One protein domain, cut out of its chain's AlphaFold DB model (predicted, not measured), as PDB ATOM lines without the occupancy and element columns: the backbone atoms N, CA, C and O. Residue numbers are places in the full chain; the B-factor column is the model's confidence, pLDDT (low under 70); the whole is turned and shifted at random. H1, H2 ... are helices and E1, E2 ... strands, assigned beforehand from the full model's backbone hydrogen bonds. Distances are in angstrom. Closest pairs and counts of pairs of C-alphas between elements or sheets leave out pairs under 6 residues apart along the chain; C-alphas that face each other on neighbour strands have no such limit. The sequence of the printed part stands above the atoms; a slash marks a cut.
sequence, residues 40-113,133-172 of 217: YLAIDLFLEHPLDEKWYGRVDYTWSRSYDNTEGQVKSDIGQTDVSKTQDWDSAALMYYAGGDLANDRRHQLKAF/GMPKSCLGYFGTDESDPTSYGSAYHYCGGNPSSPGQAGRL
ATOM      1  N   TYR A  40     425.810 246.415 401.188       95.06
ATOM      2  CA  TYR A  40     424.559 246.664 400.480       95.06
ATOM      3  C   TYR A  40     423.372 246.538 401.431       95.06
ATOM      4  O   TYR A  40     423.234 245.538 402.130       95.06
ATOM      5  N   LEU A  41     422.503 247.544 401.419       96.06
ATOM      6  CA  LEU A  41     421.232 247.546 402.134       96.06
ATOM      7  C   LEU A  41     420.122 247.959 401.171       96.06
ATOM      8  O   LEU A  41     420.306 248.891 400.391       96.06
ATOM      9  N   ALA A  42     418.967 247.304 401.247       96.31
ATOM     10  CA  ALA A  42     417.792 247.688 400.480       96.31
ATOM     11  C   ALA A  42     416.513 247.547 401.300       96.31
ATOM     12  O   ALA A  42     416.405 246.681 402.168       96.31
ATOM     13  N   ILE A  43     415.559 248.419 400.997       97.56
ATOM     14  CA  ILE A  43     414.185 248.376 401.471       97.56
ATOM     15  C   ILE A  43     413.308 248.364 400.226       97.56
ATOM     16  O   ILE A  43     413.338 249.310 399.434       97.56
ATOM     17  N   ASP A  44     412.532 247.298 400.085       97.38
ATOM     18  CA  ASP A  44     411.620 247.089 398.971       97.38
ATOM     19  C   ASP A  44     410.177 247.212 399.456       97.38
ATOM     20  O   ASP A  44     409.741 246.504 400.364       97.38
ATOM     21  N   LEU A  45     409.440 248.126 398.836       97.56
ATOM     22  CA  LEU A  45     408.024 248.356 399.077       97.56
ATOM     23  C   LEU A  45     407.261 248.109 397.784       97.56
ATOM     24  O   LEU A  45     407.716 248.488 396.704       97.56
ATOM     25  N   PHE A  46     406.076 247.525 397.894       97.50
ATOM     26  CA  PHE A  46     405.185 247.377 396.756       97.50
ATOM     27  C   PHE A  46     403.739 247.643 397.158       97.50
ATOM     28  O   PHE A  46     403.329 247.385 398.289       97.50
ATOM     29  N   LEU A  47     402.972 248.149 396.202       97.69
ATOM     30  CA  LEU A  47     401.527 248.288 396.275       97.69
ATOM     31  C   LEU A  47     400.943 247.749 394.975       97.69
ATOM     32  O   LEU A  47     401.388 248.127 393.891       97.69
ATOM     33  N   GLU A  48     399.954 246.870 395.083       97.50
ATOM     34  CA  GLU A  48     399.318 246.239 393.933       97.50
ATOM     35  C   GLU A  48     397.797 246.289 394.065       97.50
ATOM     36  O   GLU A  48     397.240 245.998 395.121       97.50
ATOM     37  N   HIS A  49     397.148 246.638 392.962       95.25
ATOM     38  CA  HIS A  49     395.742 246.400 392.711       95.25
ATOM     39  C   HIS A  49     395.649 245.307 391.636       95.25
ATOM     40  O   HIS A  49     396.071 245.548 390.496       95.25
ATOM     41  N   PRO A  50     395.134 244.109 391.973       94.06
ATOM     42  CA  PRO A  50     394.914 243.035 391.012       94.06
ATOM     43  C   PRO A  50     394.039 243.489 389.840       94.06
ATOM     44  O   PRO A  50     393.383 244.522 389.916       94.06
ATOM     45  N   LEU A  51     394.028 242.726 388.743       89.75
ATOM     46  CA  LEU A  51     393.109 243.024 387.650       89.75
ATOM     47  C   LEU A  51     391.691 242.753 388.145       89.75
ATOM     48  O   LEU A  51     391.267 241.600 388.181       89.75
ATOM     49  N   ASP A  52     390.999 243.817 388.524       88.75
ATOM     50  CA  ASP A  52     389.624 243.763 388.985       88.75
ATOM     51  C   ASP A  52     388.788 244.776 388.212       88.75
ATOM     52  O   ASP A  52     389.227 245.895 387.920       88.75
ATOM     53  N   GLU A  53     387.610 244.314 387.806       87.31
ATOM     54  CA  GLU A  53     386.716 244.905 386.811       87.31
ATOM     55  C   GLU A  53     387.405 245.286 385.491       87.31
ATOM     56  O   GLU A  53     387.236 244.617 384.471       87.31
ATOM     57  N   LYS A  54     388.160 246.386 385.488       92.62
ATOM     58  CA  LYS A  54     388.733 247.005 384.291       92.62
ATOM     59  C   LYS A  54     390.206 247.348 384.408       92.62
ATOM     60  O   LYS A  54     390.768 247.789 383.410       92.62
ATOM     61  N   TRP A  55     390.855 247.217 385.565       94.44
ATOM     62  CA  TRP A  55     392.222 247.726 385.679       94.44
ATOM     63  C   TRP A  55     393.110 246.962 386.646       94.44
ATOM     64  O   TRP A  55     392.661 246.401 387.638       94.44
ATOM     65  N   TYR A  56     394.394 246.954 386.307       96.25
ATOM     66  CA  TYR A  56     395.486 246.441 387.117       96.25
ATOM     67  C   TYR A  56     396.497 247.560 387.319       96.25
ATOM     68  O   TYR A  56     396.800 248.309 386.383       96.25
ATOM     69  N   GLY A  57     397.060 247.644 388.515       97.06
ATOM     70  CA  GLY A  57     398.124 248.589 388.807       97.06
ATOM     71  C   GLY A  57     399.097 248.020 389.814       97.06
ATOM     72  O   GLY A  57     398.701 247.397 390.791       97.06
ATOM     73  N   ARG A  58     400.381 248.268 389.596       97.50
ATOM     74  CA  ARG A  58     401.430 247.918 390.540       97.50
ATOM     75  C   ARG A  58     402.468 249.017 390.591       97.50
ATOM     76  O   ARG A  58     402.886 249.532 389.555       97.50
ATOM     77  N   VAL A  59     402.898 249.342 391.798       97.94
ATOM     78  CA  VAL A  59     404.009 250.248 392.057       97.94
ATOM     79  C   VAL A  59     404.987 249.535 392.973       97.94
ATOM     80  O   VAL A  59     404.621 249.117 394.065       97.94
ATOM     81  N   ASP A  60     406.231 249.423 392.531       97.94
ATOM     82  CA  ASP A  60     407.362 248.942 393.309       97.94
ATOM     83  C   ASP A  60     408.316 250.118 393.550       97.94
ATOM     84  O   ASP A  60     408.692 250.842 392.619       97.94
ATOM     85  N   TYR A  61     408.730 250.303 394.797       97.75
ATOM     86  CA  TYR A  61     409.729 251.282 395.190       97.75
ATOM     87  C   TYR A  61     410.836 250.602 395.989       97.75
ATOM     88  O   TYR A  61     410.594 250.030 397.049       97.75
ATOM     89  N   THR A  62     412.059 250.720 395.488       97.88
ATOM     90  CA  THR A  62     413.268 250.272 396.169       97.88
ATOM     91  C   THR A  62     414.064 251.494 396.592       97.88
ATOM     92  O   THR A  62     414.486 252.300 395.754       97.88
ATOM     93  N   TRP A  63     414.315 251.605 397.891       97.44
ATOM     94  CA  TRP A  63     415.429 252.394 398.396       97.44
ATOM     95  C   TRP A  63     416.614 251.459 398.606       97.44
ATOM     96  O   TRP A  63     416.463 250.435 399.268       97.44
ATOM     97  N   SER A  64     417.785 251.775 398.065       96.31
ATOM     98  CA  SER A  64     418.981 250.961 398.302       96.31
ATOM     99  C   SER A  64     420.232 251.797 398.510       96.31
ATOM    100  O   SER A  64     420.304 252.945 398.091       96.31
ATOM    101  N   ARG A  65     421.215 251.232 399.206       95.19
ATOM    102  CA  ARG A  65     422.522 251.840 399.422       95.19
ATOM    103  C   ARG A  65     423.619 250.804 399.209       95.19
ATOM    104  O   ARG A  65     423.698 249.844 399.970       95.19
ATOM    105  N   SER A  66     424.464 251.034 398.212       94.00
ATOM    106  CA  SER A  66     425.719 250.320 397.942       94.00
ATOM    107  C   SER A  66     426.883 251.233 398.338       94.00
ATOM    108  O   SER A  66     426.987 252.336 397.802       94.00
ATOM    109  N   TYR A  67     427.712 250.842 399.308       94.19
ATOM    110  CA  TYR A  67     428.722 251.733 399.900       94.19
ATOM    111  C   TYR A  67     430.002 251.006 400.351       94.19
ATOM    112  O   TYR A  67     430.050 249.773 400.335       94.19
ATOM    113  N   ASP A  68     431.001 251.808 400.741       94.19
ATOM    114  CA  ASP A  68     432.410 251.510 401.065       94.19
ATOM    115  C   ASP A  68     433.376 251.690 399.887       94.19
ATOM    116  O   ASP A  68     433.216 252.641 399.127       94.19
ATOM    117  N   ASN A  69     434.444 250.889 399.803       91.31
ATOM    118  CA  ASN A  69     435.666 251.229 399.067       91.31
ATOM    119  C   ASN A  69     435.924 250.345 397.840       91.31
ATOM    120  O   ASN A  69     436.949 250.508 397.186       91.31
ATOM    121  N   THR A  70     435.037 249.399 397.520       90.06
ATOM    122  CA  THR A  70     435.164 248.620 396.286       90.06
ATOM    123  C   THR A  70     433.820 248.187 395.706       90.06
ATOM    124  O   THR A  70     432.936 247.681 396.399       90.06
ATOM    125  N   GLU A  71     433.666 248.342 394.390       85.25
ATOM    126  CA  GLU A  71     432.528 247.798 393.644       85.25
ATOM    127  C   GLU A  71     432.718 246.297 393.328       85.25
ATOM    128  O   GLU A  71     431.745 245.556 393.161       85.25
ATOM    129  N   GLY A  72     433.961 245.812 393.331       83.06
ATOM    130  CA  GLY A  72     434.329 244.435 393.021       83.06
ATOM    131  C   GLY A  72     435.148 244.347 391.736       83.06
ATOM    132  O   GLY A  72     436.156 245.019 391.592       83.06
ATOM    133  N   GLN A  73     434.744 243.480 390.804       74.19
ATOM    134  CA  GLN A  73     435.550 243.158 389.613       74.19
ATOM    135  C   GLN A  73     435.506 244.202 388.490       74.19
ATOM    136  O   GLN A  73     436.181 244.005 387.479       74.19
ATOM    137  N   VAL A  74     434.688 245.243 388.635       78.56
ATOM    138  CA  VAL A  74     434.499 246.334 387.674       78.56
ATOM    139  C   VAL A  74     434.350 247.643 388.436       78.56
ATOM    140  O   VAL A  74     433.955 247.623 389.602       78.56
ATOM    141  N   LYS A  75     434.625 248.759 387.761       78.62
ATOM    142  CA  LYS A  75     434.505 250.110 388.304       78.62
ATOM    143  C   LYS A  75     433.662 250.964 387.350       78.62
ATOM    144  O   LYS A  75     434.112 251.355 386.272       78.62
ATOM    145  N   SER A  76     432.390 251.154 387.702       78.69
ATOM    146  CA  SER A  76     431.369 251.687 386.788       78.69
ATOM    147  C   SER A  76     431.491 253.193 386.524       78.69
ATOM    148  O   SER A  76     431.017 253.667 385.494       78.69
ATOM    149  N   ASP A  77     432.103 253.956 387.428       72.19
ATOM    150  CA  ASP A  77     432.282 255.412 387.317       72.19
ATOM    151  C   ASP A  77     433.323 255.811 386.265       72.19
ATOM    152  O   ASP A  77     433.162 256.848 385.626       72.19
ATOM    153  N   ILE A  78     434.331 254.970 386.025       74.44
ATOM    154  CA  ILE A  78     435.320 255.163 384.950       74.44
ATOM    155  C   ILE A  78     434.961 254.395 383.666       74.44
ATOM    156  O   ILE A  78     435.750 254.352 382.725       74.44
ATOM    157  N   GLY A  79     433.783 253.761 383.618       67.44
ATOM    158  CA  GLY A  79     433.322 253.000 382.455       67.44
ATOM    159  C   GLY A  79     434.139 251.739 382.169       67.44
ATOM    160  O   GLY A  79     434.195 251.294 381.023       67.44
ATOM    161  N   GLN A  80     434.778 251.158 383.188       67.19
ATOM    162  CA  GLN A  80     435.642 250.002 382.997       67.19
ATOM    163  C   GLN A  80     434.847 248.764 382.558       67.19
ATOM    164  O   GLN A  80     433.928 248.318 383.247       67.19
ATOM    165  N   THR A  81     435.248 248.164 381.434       64.31
ATOM    166  CA  THR A  81     434.605 246.970 380.861       64.31
ATOM    167  C   THR A  81     435.345 245.663 381.150       64.31
ATOM    168  O   THR A  81     434.748 244.592 381.041       64.31
ATOM    169  N   ASP A  82     436.624 245.735 381.527       59.31
ATOM    170  CA  ASP A  82     437.456 244.558 381.781       59.31
ATOM    171  C   ASP A  82     437.216 244.009 383.186       59.31
ATOM    172  O   ASP A  82     437.456 244.682 384.190       59.31
ATOM    173  N   VAL A  83     436.752 242.760 383.256       59.25
ATOM    174  CA  VAL A  83     436.502 242.058 384.517       59.25
ATOM    175  C   VAL A  83     437.807 241.548 385.131       59.25
ATOM    176  O   VAL A  83     438.662 240.998 384.442       59.25
ATOM    177  N   SER A  84     437.916 241.620 386.458       52.25
ATOM    178  CA  SER A  84     439.029 241.061 387.259       52.25
ATOM    179  C   SER A  84     440.353 241.843 387.242       52.25
ATOM    180  O   SER A  84     441.347 241.325 387.752       52.25
ATOM    181  N   LYS A  85     440.377 243.070 386.705       56.91
ATOM    182  CA  LYS A  85     441.525 243.995 386.779       56.91
ATOM    183  C   LYS A  85     441.069 245.448 386.929       56.91
ATOM    184  O   LYS A  85     441.215 246.235 386.002       56.91
ATOM    185  N   THR A  86     440.446 245.806 388.046       72.06
ATOM    186  CA  THR A  86     440.202 247.225 388.360       72.06
ATOM    187  C   THR A  86     441.509 247.911 388.722       72.06
ATOM    188  O   THR A  86     442.354 247.266 389.327       72.06
ATOM    189  N   GLN A  87     441.645 249.206 388.414       83.06
ATOM    190  CA  GLN A  87     442.757 250.010 388.951       83.06
ATOM    191  C   GLN A  87     442.725 250.099 390.488       83.06
ATOM    192  O   GLN A  87     443.741 250.354 391.132       83.06
ATOM    193  N   ASP A  88     441.550 249.875 391.091       87.06
ATOM    194  CA  ASP A  88     441.425 249.727 392.538       87.06
ATOM    195  C   ASP A  88     442.361 248.614 393.013       87.06
ATOM    196  O   ASP A  88     442.341 247.508 392.471       87.06
ATOM    197  N   TRP A  89     443.110 248.907 394.075       89.06
ATOM    198  CA  TRP A  89     444.074 248.011 394.715       89.06
ATOM    199  C   TRP A  89     445.390 247.765 393.967       89.06
ATOM    200  O   TRP A  89     446.202 246.982 394.462       89.06
ATOM    201  N   ASP A  90     445.664 248.467 392.863       89.19
ATOM    202  CA  ASP A  90     446.998 248.450 392.241       89.19
ATOM    203  C   ASP A  90     448.037 249.216 393.082       89.19
ATOM    204  O   ASP A  90     449.223 248.888 393.082       89.19
ATOM    205  N   SER A  91     447.593 250.226 393.840       91.19
ATOM    206  CA  SER A  91     448.422 250.949 394.809       91.19
ATOM    207  C   SER A  91     447.594 251.537 395.953       91.19
ATOM    208  O   SER A  91     446.412 251.844 395.786       91.19
ATOM    209  N   ALA A  92     448.218 251.736 397.117       91.88
ATOM    210  CA  ALA A  92     447.557 252.336 398.278       91.88
ATOM    211  C   ALA A  92     447.055 253.762 398.018       91.88
ATOM    212  O   ALA A  92     445.962 254.113 398.460       91.88
ATOM    213  N   ALA A  93     447.807 254.548 397.243       93.12
ATOM    214  CA  ALA A  93     447.456 255.924 396.902       93.12
ATOM    215  C   ALA A  93     446.094 256.029 396.192       93.12
ATOM    216  O   ALA A  93     445.332 256.954 396.465       93.12
ATOM    217  N   LEU A  94     445.751 255.055 395.339       92.44
ATOM    218  CA  LEU A  94     444.454 254.991 394.649       92.44
ATOM    219  C   LEU A  94     443.288 254.689 395.595       92.44
ATOM    220  O   LEU A  94     442.150 255.031 395.293       92.44
ATOM    221  N   MET A  95     443.561 254.056 396.737       93.56
ATOM    222  CA  MET A  95     442.533 253.660 397.702       93.56
ATOM    223  C   MET A  95     442.278 254.718 398.777       93.56
ATOM    224  O   MET A  95     441.309 254.605 399.533       93.56
ATOM    225  N   TYR A  96     443.109 255.759 398.859       93.81
ATOM    226  CA  TYR A  96     442.876 256.862 399.787       93.81
ATOM    227  C   TYR A  96     441.581 257.574 399.422       93.81
ATOM    228  O   TYR A  96     441.354 257.877 398.259       93.81
ATOM    229  N   TYR A  97     440.715 257.792 400.416       94.25
ATOM    230  CA  TYR A  97     439.373 258.372 400.264       94.25
ATOM    231  C   TYR A  97     438.415 257.624 399.322       94.25
ATOM    232  O   TYR A  97     437.326 258.123 399.047       94.25
ATOM    233  N   ALA A  98     438.742 256.397 398.904       93.00
ATOM    234  CA  ALA A  98     437.882 255.586 398.041       93.00
ATOM    235  C   ALA A  98     436.570 255.131 398.712       93.00
ATOM    236  O   ALA A  98     435.656 254.673 398.031       93.00
ATOM    237  N   GLY A  99     436.457 255.246 400.041       93.94
ATOM    238  CA  GLY A  99     435.242 254.908 400.782       93.94
ATOM    239  C   GLY A  99     434.115 255.914 400.543       93.94
ATOM    240  O   GLY A  99     434.287 257.099 400.805       93.94
ATOM    241  N   GLY A 100     432.949 255.455 400.089       94.12
ATOM    242  CA  GLY A 100     431.803 256.327 399.822       94.12
ATOM    243  C   GLY A 100     430.582 255.569 399.314       94.12
ATOM    244  O   GLY A 100     430.431 254.376 399.571       94.12
ATOM    245  N   ASP A 101     429.691 256.258 398.599       94.94
ATOM    246  CA  ASP A 101     428.640 255.578 397.838       94.94
ATOM    247  C   ASP A 101     429.263 254.984 396.562       94.94
ATOM    248  O   ASP A 101     429.844 255.704 395.749       94.94
ATOM    249  N   LEU A 102     429.132 253.670 396.368       92.56
ATOM    250  CA  LEU A 102     429.756 252.960 395.247       92.56
ATOM    251  C   LEU A 102     429.128 253.361 393.910       92.56
ATOM    252  O   LEU A 102     427.940 253.667 393.836       92.56
ATOM    253  N   ALA A 103     429.895 253.287 392.821       88.62
ATOM    254  CA  ALA A 103     429.463 253.782 391.513       88.62
ATOM    255  C   ALA A 103     428.142 253.160 391.010       88.62
ATOM    256  O   ALA A 103     427.346 253.838 390.361       88.62
ATOM    257  N   ASN A 104     427.853 251.900 391.349       87.56
ATOM    258  CA  ASN A 104     426.587 251.242 391.003       87.56
ATOM    259  C   ASN A 104     425.403 251.554 391.931       87.56
ATOM    260  O   ASN A 104     424.310 251.021 391.718       87.56
ATOM    261  N   ASP A 105     425.583 252.409 392.935       93.06
ATOM    262  CA  ASP A 105     424.519 252.799 393.845       93.06
ATOM    263  C   ASP A 105     423.377 253.504 393.098       93.06
ATOM    264  O   ASP A 105     423.563 254.474 392.355       93.06
ATOM    265  N   ARG A 106     422.153 253.034 393.333       91.88
ATOM    266  CA  ARG A 106     420.917 253.613 392.798       91.88
ATOM    267  C   ARG A 106     419.947 253.823 393.945       91.88
ATOM    268  O   ARG A 106     419.053 253.009 394.157       91.88
ATOM    269  N   ARG A 107     420.130 254.950 394.638       95.62
ATOM    270  CA  ARG A 107     419.462 255.271 395.903       95.62
ATOM    271  C   ARG A 107     417.950 255.086 395.892       95.62
ATOM    272  O   ARG A 107     417.387 254.559 396.843       95.62
ATOM    273  N   HIS A 108     417.308 255.537 394.821       97.31
ATOM    274  CA  HIS A 108     415.869 255.449 394.621       97.31
ATOM    275  C   HIS A 108     415.575 254.803 393.277       97.31
ATOM    276  O   HIS A 108     416.097 255.243 392.247       97.31
ATOM    277  N   GLN A 109     414.707 253.798 393.282       97.44
ATOM    278  CA  GLN A 109     414.183 253.165 392.082       97.44
ATOM    279  C   GLN A 109     412.676 252.995 392.235       97.44
ATOM    280  O   GLN A 109     412.211 252.340 393.157       97.44
ATOM    281  N   LEU A 110     411.918 253.582 391.317       97.12
ATOM    282  CA  LEU A 110     410.474 253.444 391.212       97.12
ATOM    283  C   LEU A 110     410.158 252.720 389.906       97.12
ATOM    284  O   LEU A 110     410.611 253.125 388.829       97.12
ATOM    285  N   LYS A 111     409.362 251.664 389.992       97.19
ATOM    286  CA  LYS A 111     408.799 250.967 388.840       97.19
ATOM    287  C   LYS A 111     407.294 250.960 389.017       97.19
ATOM    288  O   LYS A 111     406.805 250.540 390.053       97.19
ATOM    289  N   ALA A 112     406.571 251.439 388.022       96.94
ATOM    290  CA  ALA A 112     405.123 251.366 388.019       96.94
ATOM    291  C   ALA A 112     404.651 250.720 386.724       96.94
ATOM    292  O   ALA A 112     405.200 250.969 385.649       96.94
ATOM    293  N   PHE A 113     403.631 249.890 386.841       97.00
ATOM    294  CA  PHE A 113     402.939 249.282 385.725       97.00
ATOM    295  C   PHE A 113     401.443 249.490 385.916       97.00
ATOM    296  O   PHE A 113     400.923 249.298 387.013       97.00
ATOM    297  N   GLY A 133     420.170 259.132 389.881       92.50
ATOM    298  CA  GLY A 133     421.484 259.036 389.253       92.50
ATOM    299  C   GLY A 133     422.512 258.302 390.115       92.50
ATOM    300  O   GLY A 133     422.323 258.130 391.322       92.50
ATOM    301  N   MET A 134     423.603 257.869 389.483       91.94
ATOM    302  CA  MET A 134     424.764 257.293 390.179       91.94
ATOM    303  C   MET A 134     425.472 258.374 391.003       91.94
ATOM    304  O   MET A 134     425.354 259.558 390.658       91.94
ATOM    305  N   PRO A 135     426.203 258.002 392.063       93.69
ATOM    306  CA  PRO A 135     427.157 258.898 392.707       93.69
ATOM    307  C   PRO A 135     428.150 259.456 391.685       93.69
ATOM    308  O   PRO A 135     428.537 258.764 390.744       93.69
ATOM    309  N   LYS A 136     428.551 260.715 391.854       91.56
ATOM    310  CA  LYS A 136     429.652 261.300 391.090       91.56
ATOM    311  C   LYS A 136     430.970 260.989 391.795       91.56
ATOM    312  O   LYS A 136     431.088 261.221 392.999       91.56
ATOM    313  N   SER A 137     431.955 260.549 391.025       89.75
ATOM    314  CA  SER A 137     433.352 260.480 391.449       89.75
ATOM    315  C   SER A 137     434.085 261.677 390.851       89.75
ATOM    316  O   SER A 137     434.182 261.781 389.631       89.75
ATOM    317  N   CYS A 138     434.555 262.602 391.691       90.62
ATOM    318  CA  CYS A 138     435.553 263.577 391.256       90.62
ATOM    319  C   CYS A 138     436.923 262.968 391.531       90.62
ATOM    320  O   CYS A 138     437.289 262.791 392.694       90.62
ATOM    321  N   LEU A 139     437.607 262.584 390.458       92.75
ATOM    322  CA  LEU A 139     438.964 262.066 390.508       92.75
ATOM    323  C   LEU A 139     439.926 263.129 389.976       92.75
ATOM    324  O   LEU A 139     439.569 263.924 389.102       92.75
ATOM    325  N   GLY A 140     441.131 263.131 390.520       94.12
ATOM    326  CA  GLY A 140     442.153 264.140 390.290       94.12
ATOM    327  C   GLY A 140     443.529 263.585 390.611       94.12
ATOM    328  O   GLY A 140     443.696 262.379 390.810       94.12
ATOM    329  N   TYR A 141     444.523 264.464 390.621       96.00
ATOM    330  CA  TYR A 141     445.874 264.116 391.042       96.00
ATOM    331  C   TYR A 141     445.960 263.967 392.565       96.00
ATOM    332  O   TYR A 141     445.108 264.457 393.302       96.00
ATOM    333  N   PHE A 142     446.968 263.245 393.037       96.06
ATOM    334  CA  PHE A 142     447.121 262.893 394.438       96.06
ATOM    335  C   PHE A 142     447.513 264.106 395.292       96.06
ATOM    336  O   PHE A 142     448.427 264.846 394.942       96.06
ATOM    337  N   GLY A 143     446.865 264.257 396.451       94.81
ATOM    338  CA  GLY A 143     447.261 265.244 397.458       94.81
ATOM    339  C   GLY A 143     446.958 266.696 397.078       94.81
ATOM    340  O   GLY A 143     446.390 266.991 396.029       94.81
ATOM    341  N   THR A 144     447.325 267.623 397.964       94.38
ATOM    342  CA  THR A 144     447.155 269.072 397.744       94.38
ATOM    343  C   THR A 144     448.166 269.649 396.755       94.38
ATOM    344  O   THR A 144     447.976 270.757 396.268       94.38
ATOM    345  N   ASP A 145     449.256 268.927 396.505       94.31
ATOM    346  CA  ASP A 145     450.305 269.244 395.537       94.31
ATOM    347  C   ASP A 145     449.985 268.746 394.118       94.31
ATOM    348  O   ASP A 145     450.748 269.028 393.198       94.31
ATOM    349  N   GLU A 146     448.863 268.035 393.942       94.06
ATOM    350  CA  GLU A 146     448.393 267.503 392.659       94.06
ATOM    351  C   GLU A 146     449.470 266.671 391.935       94.06
ATOM    352  O   GLU A 146     449.712 266.818 390.735       94.06
ATOM    353  N   SER A 147     450.102 265.755 392.674       95.81
ATOM    354  CA  SER A 147     451.145 264.856 392.173       95.81
ATOM    355  C   SER A 147     450.596 263.543 391.588       95.81
ATOM    356  O   SER A 147     449.422 263.205 391.724       95.81
ATOM    357  N   ASP A 148     451.458 262.769 390.921       95.00
ATOM    358  CA  ASP A 148     451.130 261.441 390.377       95.00
ATOM    359  C   ASP A 148     452.131 260.378 390.878       95.00
ATOM    360  O   ASP A 148     453.001 259.921 390.130       95.00
ATOM    361  N   PRO A 149     452.074 260.005 392.172       94.19
ATOM    362  CA  PRO A 149     453.089 259.162 392.806       94.19
ATOM    363  C   PRO A 149     453.130 257.732 392.261       94.19
ATOM    364  O   PRO A 149     454.117 257.030 392.475       94.19
ATOM    365  N   THR A 150     452.068 257.275 391.593       93.25
ATOM    366  CA  THR A 150     451.973 255.900 391.077       93.25
ATOM    367  C   THR A 150     451.795 255.827 389.564       93.25
ATOM    368  O   THR A 150     451.680 254.725 389.036       93.25
ATOM    369  N   SER A 151     451.864 256.964 388.858       93.50
ATOM    370  CA  SER A 151     451.711 257.057 387.397       93.50
ATOM    371  C   SER A 151     450.329 256.614 386.894       93.50
ATOM    372  O   SER A 151     450.213 255.999 385.833       93.50
ATOM    373  N   TYR A 152     449.280 256.920 387.664       90.19
ATOM    374  CA  TYR A 152     447.873 256.662 387.321       90.19
ATOM    375  C   TYR A 152     447.129 257.932 386.869       90.19
ATOM    376  O   TYR A 152     445.921 257.892 386.617       90.19
ATOM    377  N   GLY A 153     447.827 259.062 386.735       93.06
ATOM    378  CA  GLY A 153     447.249 260.333 386.317       93.06
ATOM    379  C   GLY A 153     446.193 260.837 387.300       93.06
ATOM    380  O   GLY A 153     446.365 260.789 388.515       93.06
ATOM    381  N   SER A 154     445.061 261.310 386.783       92.44
ATOM    382  CA  SER A 154     443.986 261.895 387.592       92.44
ATOM    383  C   SER A 154     443.004 260.856 388.164       92.44
ATOM    384  O   SER A 154     441.790 261.060 388.111       92.44
ATOM    385  N   ALA A 155     443.497 259.707 388.634       92.56
ATOM    386  CA  ALA A 155     442.673 258.589 389.111       92.56
ATOM    387  C   ALA A 155     442.495 258.542 390.640       92.56
ATOM    388  O   ALA A 155     441.834 257.638 391.158       92.56
ATOM    389  N   TYR A 156     443.073 259.495 391.371       94.38
ATOM    390  CA  TYR A 156     443.024 259.550 392.828       94.38
ATOM    391  C   TYR A 156     441.743 260.237 393.307       94.38
ATOM    392  O   TYR A 156     441.219 261.125 392.637       94.38
ATOM    393  N   HIS A 157     441.241 259.870 394.490       94.38
ATOM    394  CA  HIS A 157     440.038 260.466 395.092       94.38
ATOM    395  C   HIS A 157     440.318 261.843 395.717       94.38
ATOM    396  O   HIS A 157     440.084 262.087 396.904       94.38
ATOM    397  N   TYR A 158     440.828 262.750 394.889       95.00
ATOM    398  CA  TYR A 158     441.074 264.153 395.182       95.00
ATOM    399  C   TYR A 158     440.461 265.010 394.073       95.00
ATOM    400  O   TYR A 158     440.462 264.634 392.907       95.00
ATOM    401  N   CYS A 159     439.925 266.170 394.428       92.25
ATOM    402  CA  CYS A 159     439.257 267.090 393.516       92.25
ATOM    403  C   CYS A 159     439.808 268.496 393.767       92.25
ATOM    404  O   CYS A 159     439.518 269.090 394.808       92.25
ATOM    405  N   GLY A 160     440.651 269.001 392.859       91.81
ATOM    406  CA  GLY A 160     441.355 270.278 393.040       91.81
ATOM    407  C   GLY A 160     442.141 270.321 394.354       91.81
ATOM    408  O   GLY A 160     441.898 271.187 395.195       91.81
ATOM    409  N   GLY A 161     442.970 269.302 394.589       93.81
ATOM    410  CA  GLY A 161     443.792 269.155 395.793       93.81
ATOM    411  C   GLY A 161     443.068 268.734 397.081       93.81
ATOM    412  O   GLY A 161     443.722 268.488 398.091       93.81
ATOM    413  N   ASN A 162     441.735 268.616 397.086       95.38
ATOM    414  CA  ASN A 162     440.965 268.271 398.289       95.38
ATOM    415  C   ASN A 162     440.458 266.823 398.257       95.38
ATOM    416  O   ASN A 162     439.999 266.387 397.202       95.38
ATOM    417  N   PRO A 163     440.451 266.091 399.388       95.56
ATOM    418  CA  PRO A 163     439.837 264.767 399.471       95.56
ATOM    419  C   PRO A 163     438.399 264.743 398.938       95.56
ATOM    420  O   PRO A 163     437.570 265.575 399.319       95.56
ATOM    421  N   SER A 164     438.105 263.783 398.063       95.31
ATOM    422  CA  SER A 164     436.812 263.655 397.390       95.31
ATOM    423  C   SER A 164     436.370 262.197 397.303       95.31
ATOM    424  O   SER A 164     436.624 261.495 396.320       95.31
ATOM    425  N   SER A 165     435.633 261.758 398.317       95.00
ATOM    426  CA  SER A 165     435.053 260.419 398.347       95.00
ATOM    427  C   SER A 165     433.929 260.236 397.317       95.00
ATOM    428  O   SER A 165     433.209 261.192 397.003       95.00
ATOM    429  N   PRO A 166     433.714 259.011 396.796       92.94
ATOM    430  CA  PRO A 166     432.606 258.722 395.885       92.94
ATOM    431  C   PRO A 166     431.248 259.190 396.432       92.94
ATOM    432  O   PRO A 166     430.851 258.858 397.551       92.94
ATOM    433  N   GLY A 167     430.531 259.992 395.639       91.31
ATOM    434  CA  GLY A 167     429.243 260.586 396.011       91.31
ATOM    435  C   GLY A 167     429.314 261.935 396.731       91.31
ATOM    436  O   GLY A 167     428.293 262.619 396.801       91.31
ATOM    437  N   GLN A 168     430.491 262.380 397.186       93.56
ATOM    438  CA  GLN A 168     430.666 263.693 397.827       93.56
ATOM    439  C   GLN A 168     430.390 264.855 396.860       93.56
ATOM    440  O   GLN A 168     429.809 265.864 397.249       93.56
ATOM    441  N   ALA A 169     430.709 264.685 395.574       91.00
ATOM    442  CA  ALA A 169     430.396 265.648 394.512       91.00
ATOM    443  C   ALA A 169     428.907 265.633 394.082       91.00
ATOM    444  O   ALA A 169     428.524 266.246 393.079       91.00
ATOM    445  N   GLY A 170     428.054 264.910 394.811       92.50
ATOM    446  CA  GLY A 170     426.640 264.725 394.515       92.50
ATOM    447  C   GLY A 170     426.378 263.542 393.585       92.50
ATOM    448  O   GLY A 170     427.154 262.590 393.500       92.50
ATOM    449  N   ARG A 171     425.240 263.582 392.886       93.69
ATOM    450  CA  ARG A 171     424.764 262.488 392.027       93.69
ATOM    451  C   ARG A 171     424.428 262.983 390.628       93.69
ATOM    452  O   ARG A 171     424.155 264.166 390.420       93.69
ATOM    453  N   LEU A 172     424.455 262.074 389.663       91.94
ATOM    454  CA  LEU A 172     423.978 262.336 388.308       91.94
ATOM    455  C   LEU A 172     422.462 262.639 388.301       91.94
ATOM    456  O   LEU A 172     421.758 262.314 389.266       91.94
TER     457      LEU A 172
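What this domain is: This is residues 40 to 113 and 133 to 172 of the 217 residues of the protein "Oar protein" of Xanthomonas translucens pv. graminis (UniProt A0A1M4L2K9). With little regular structure, the domain is a long, narrow hairpin of E1 and E2, with the shorter E3 beside E2, reaching as an arm from a head of loops with the small helix H1. The 114 printed residues have three named strands and one named helix, in the order E1, E2, H1, E3; the sheet E1 - E2 - E3 is antiparallel. The class is mostly strand, with only 37 residues in named elements. The whole is loose, radius of gyration of the C-alphas 18.9 A, spanning 68 by 28 by 19 A.

Where its parts are: E1, residues 40 to 52, begins at C-alpha 40 (424.559, 246.664, 400.480) and is 36.9 A long. E2, residues 55 to 68, is 43.2 A long. H1 is residues 92 to 95, 5.2 A. E3, residues 108 to 113, 16.9 A, ends at C-alpha 113 (402.939, 249.282, 385.725).

How they stand to each other: E1 and E2 form a hairpin, antiparallel at 179 degrees; N 47 and O 59 are 2.9 A apart, within hydrogen-bond range. E3 is antiparallel to E2 at 163 degrees, with N 60 and O 111 at 2.8 A. H1, apart from E1, is too short for an O i to N i+4 pair.

The domain as a whole: The C-alphas farthest apart, of Glu 53 and Asp 145, are 68.6 A apart. Residues 114 to 132 are cut out, a gap of 21.2 A between C-alphas 113 and 133. The links E2 to H1 and H1 to E3 are long. Residues 79 to 85 have pLDDT under 70.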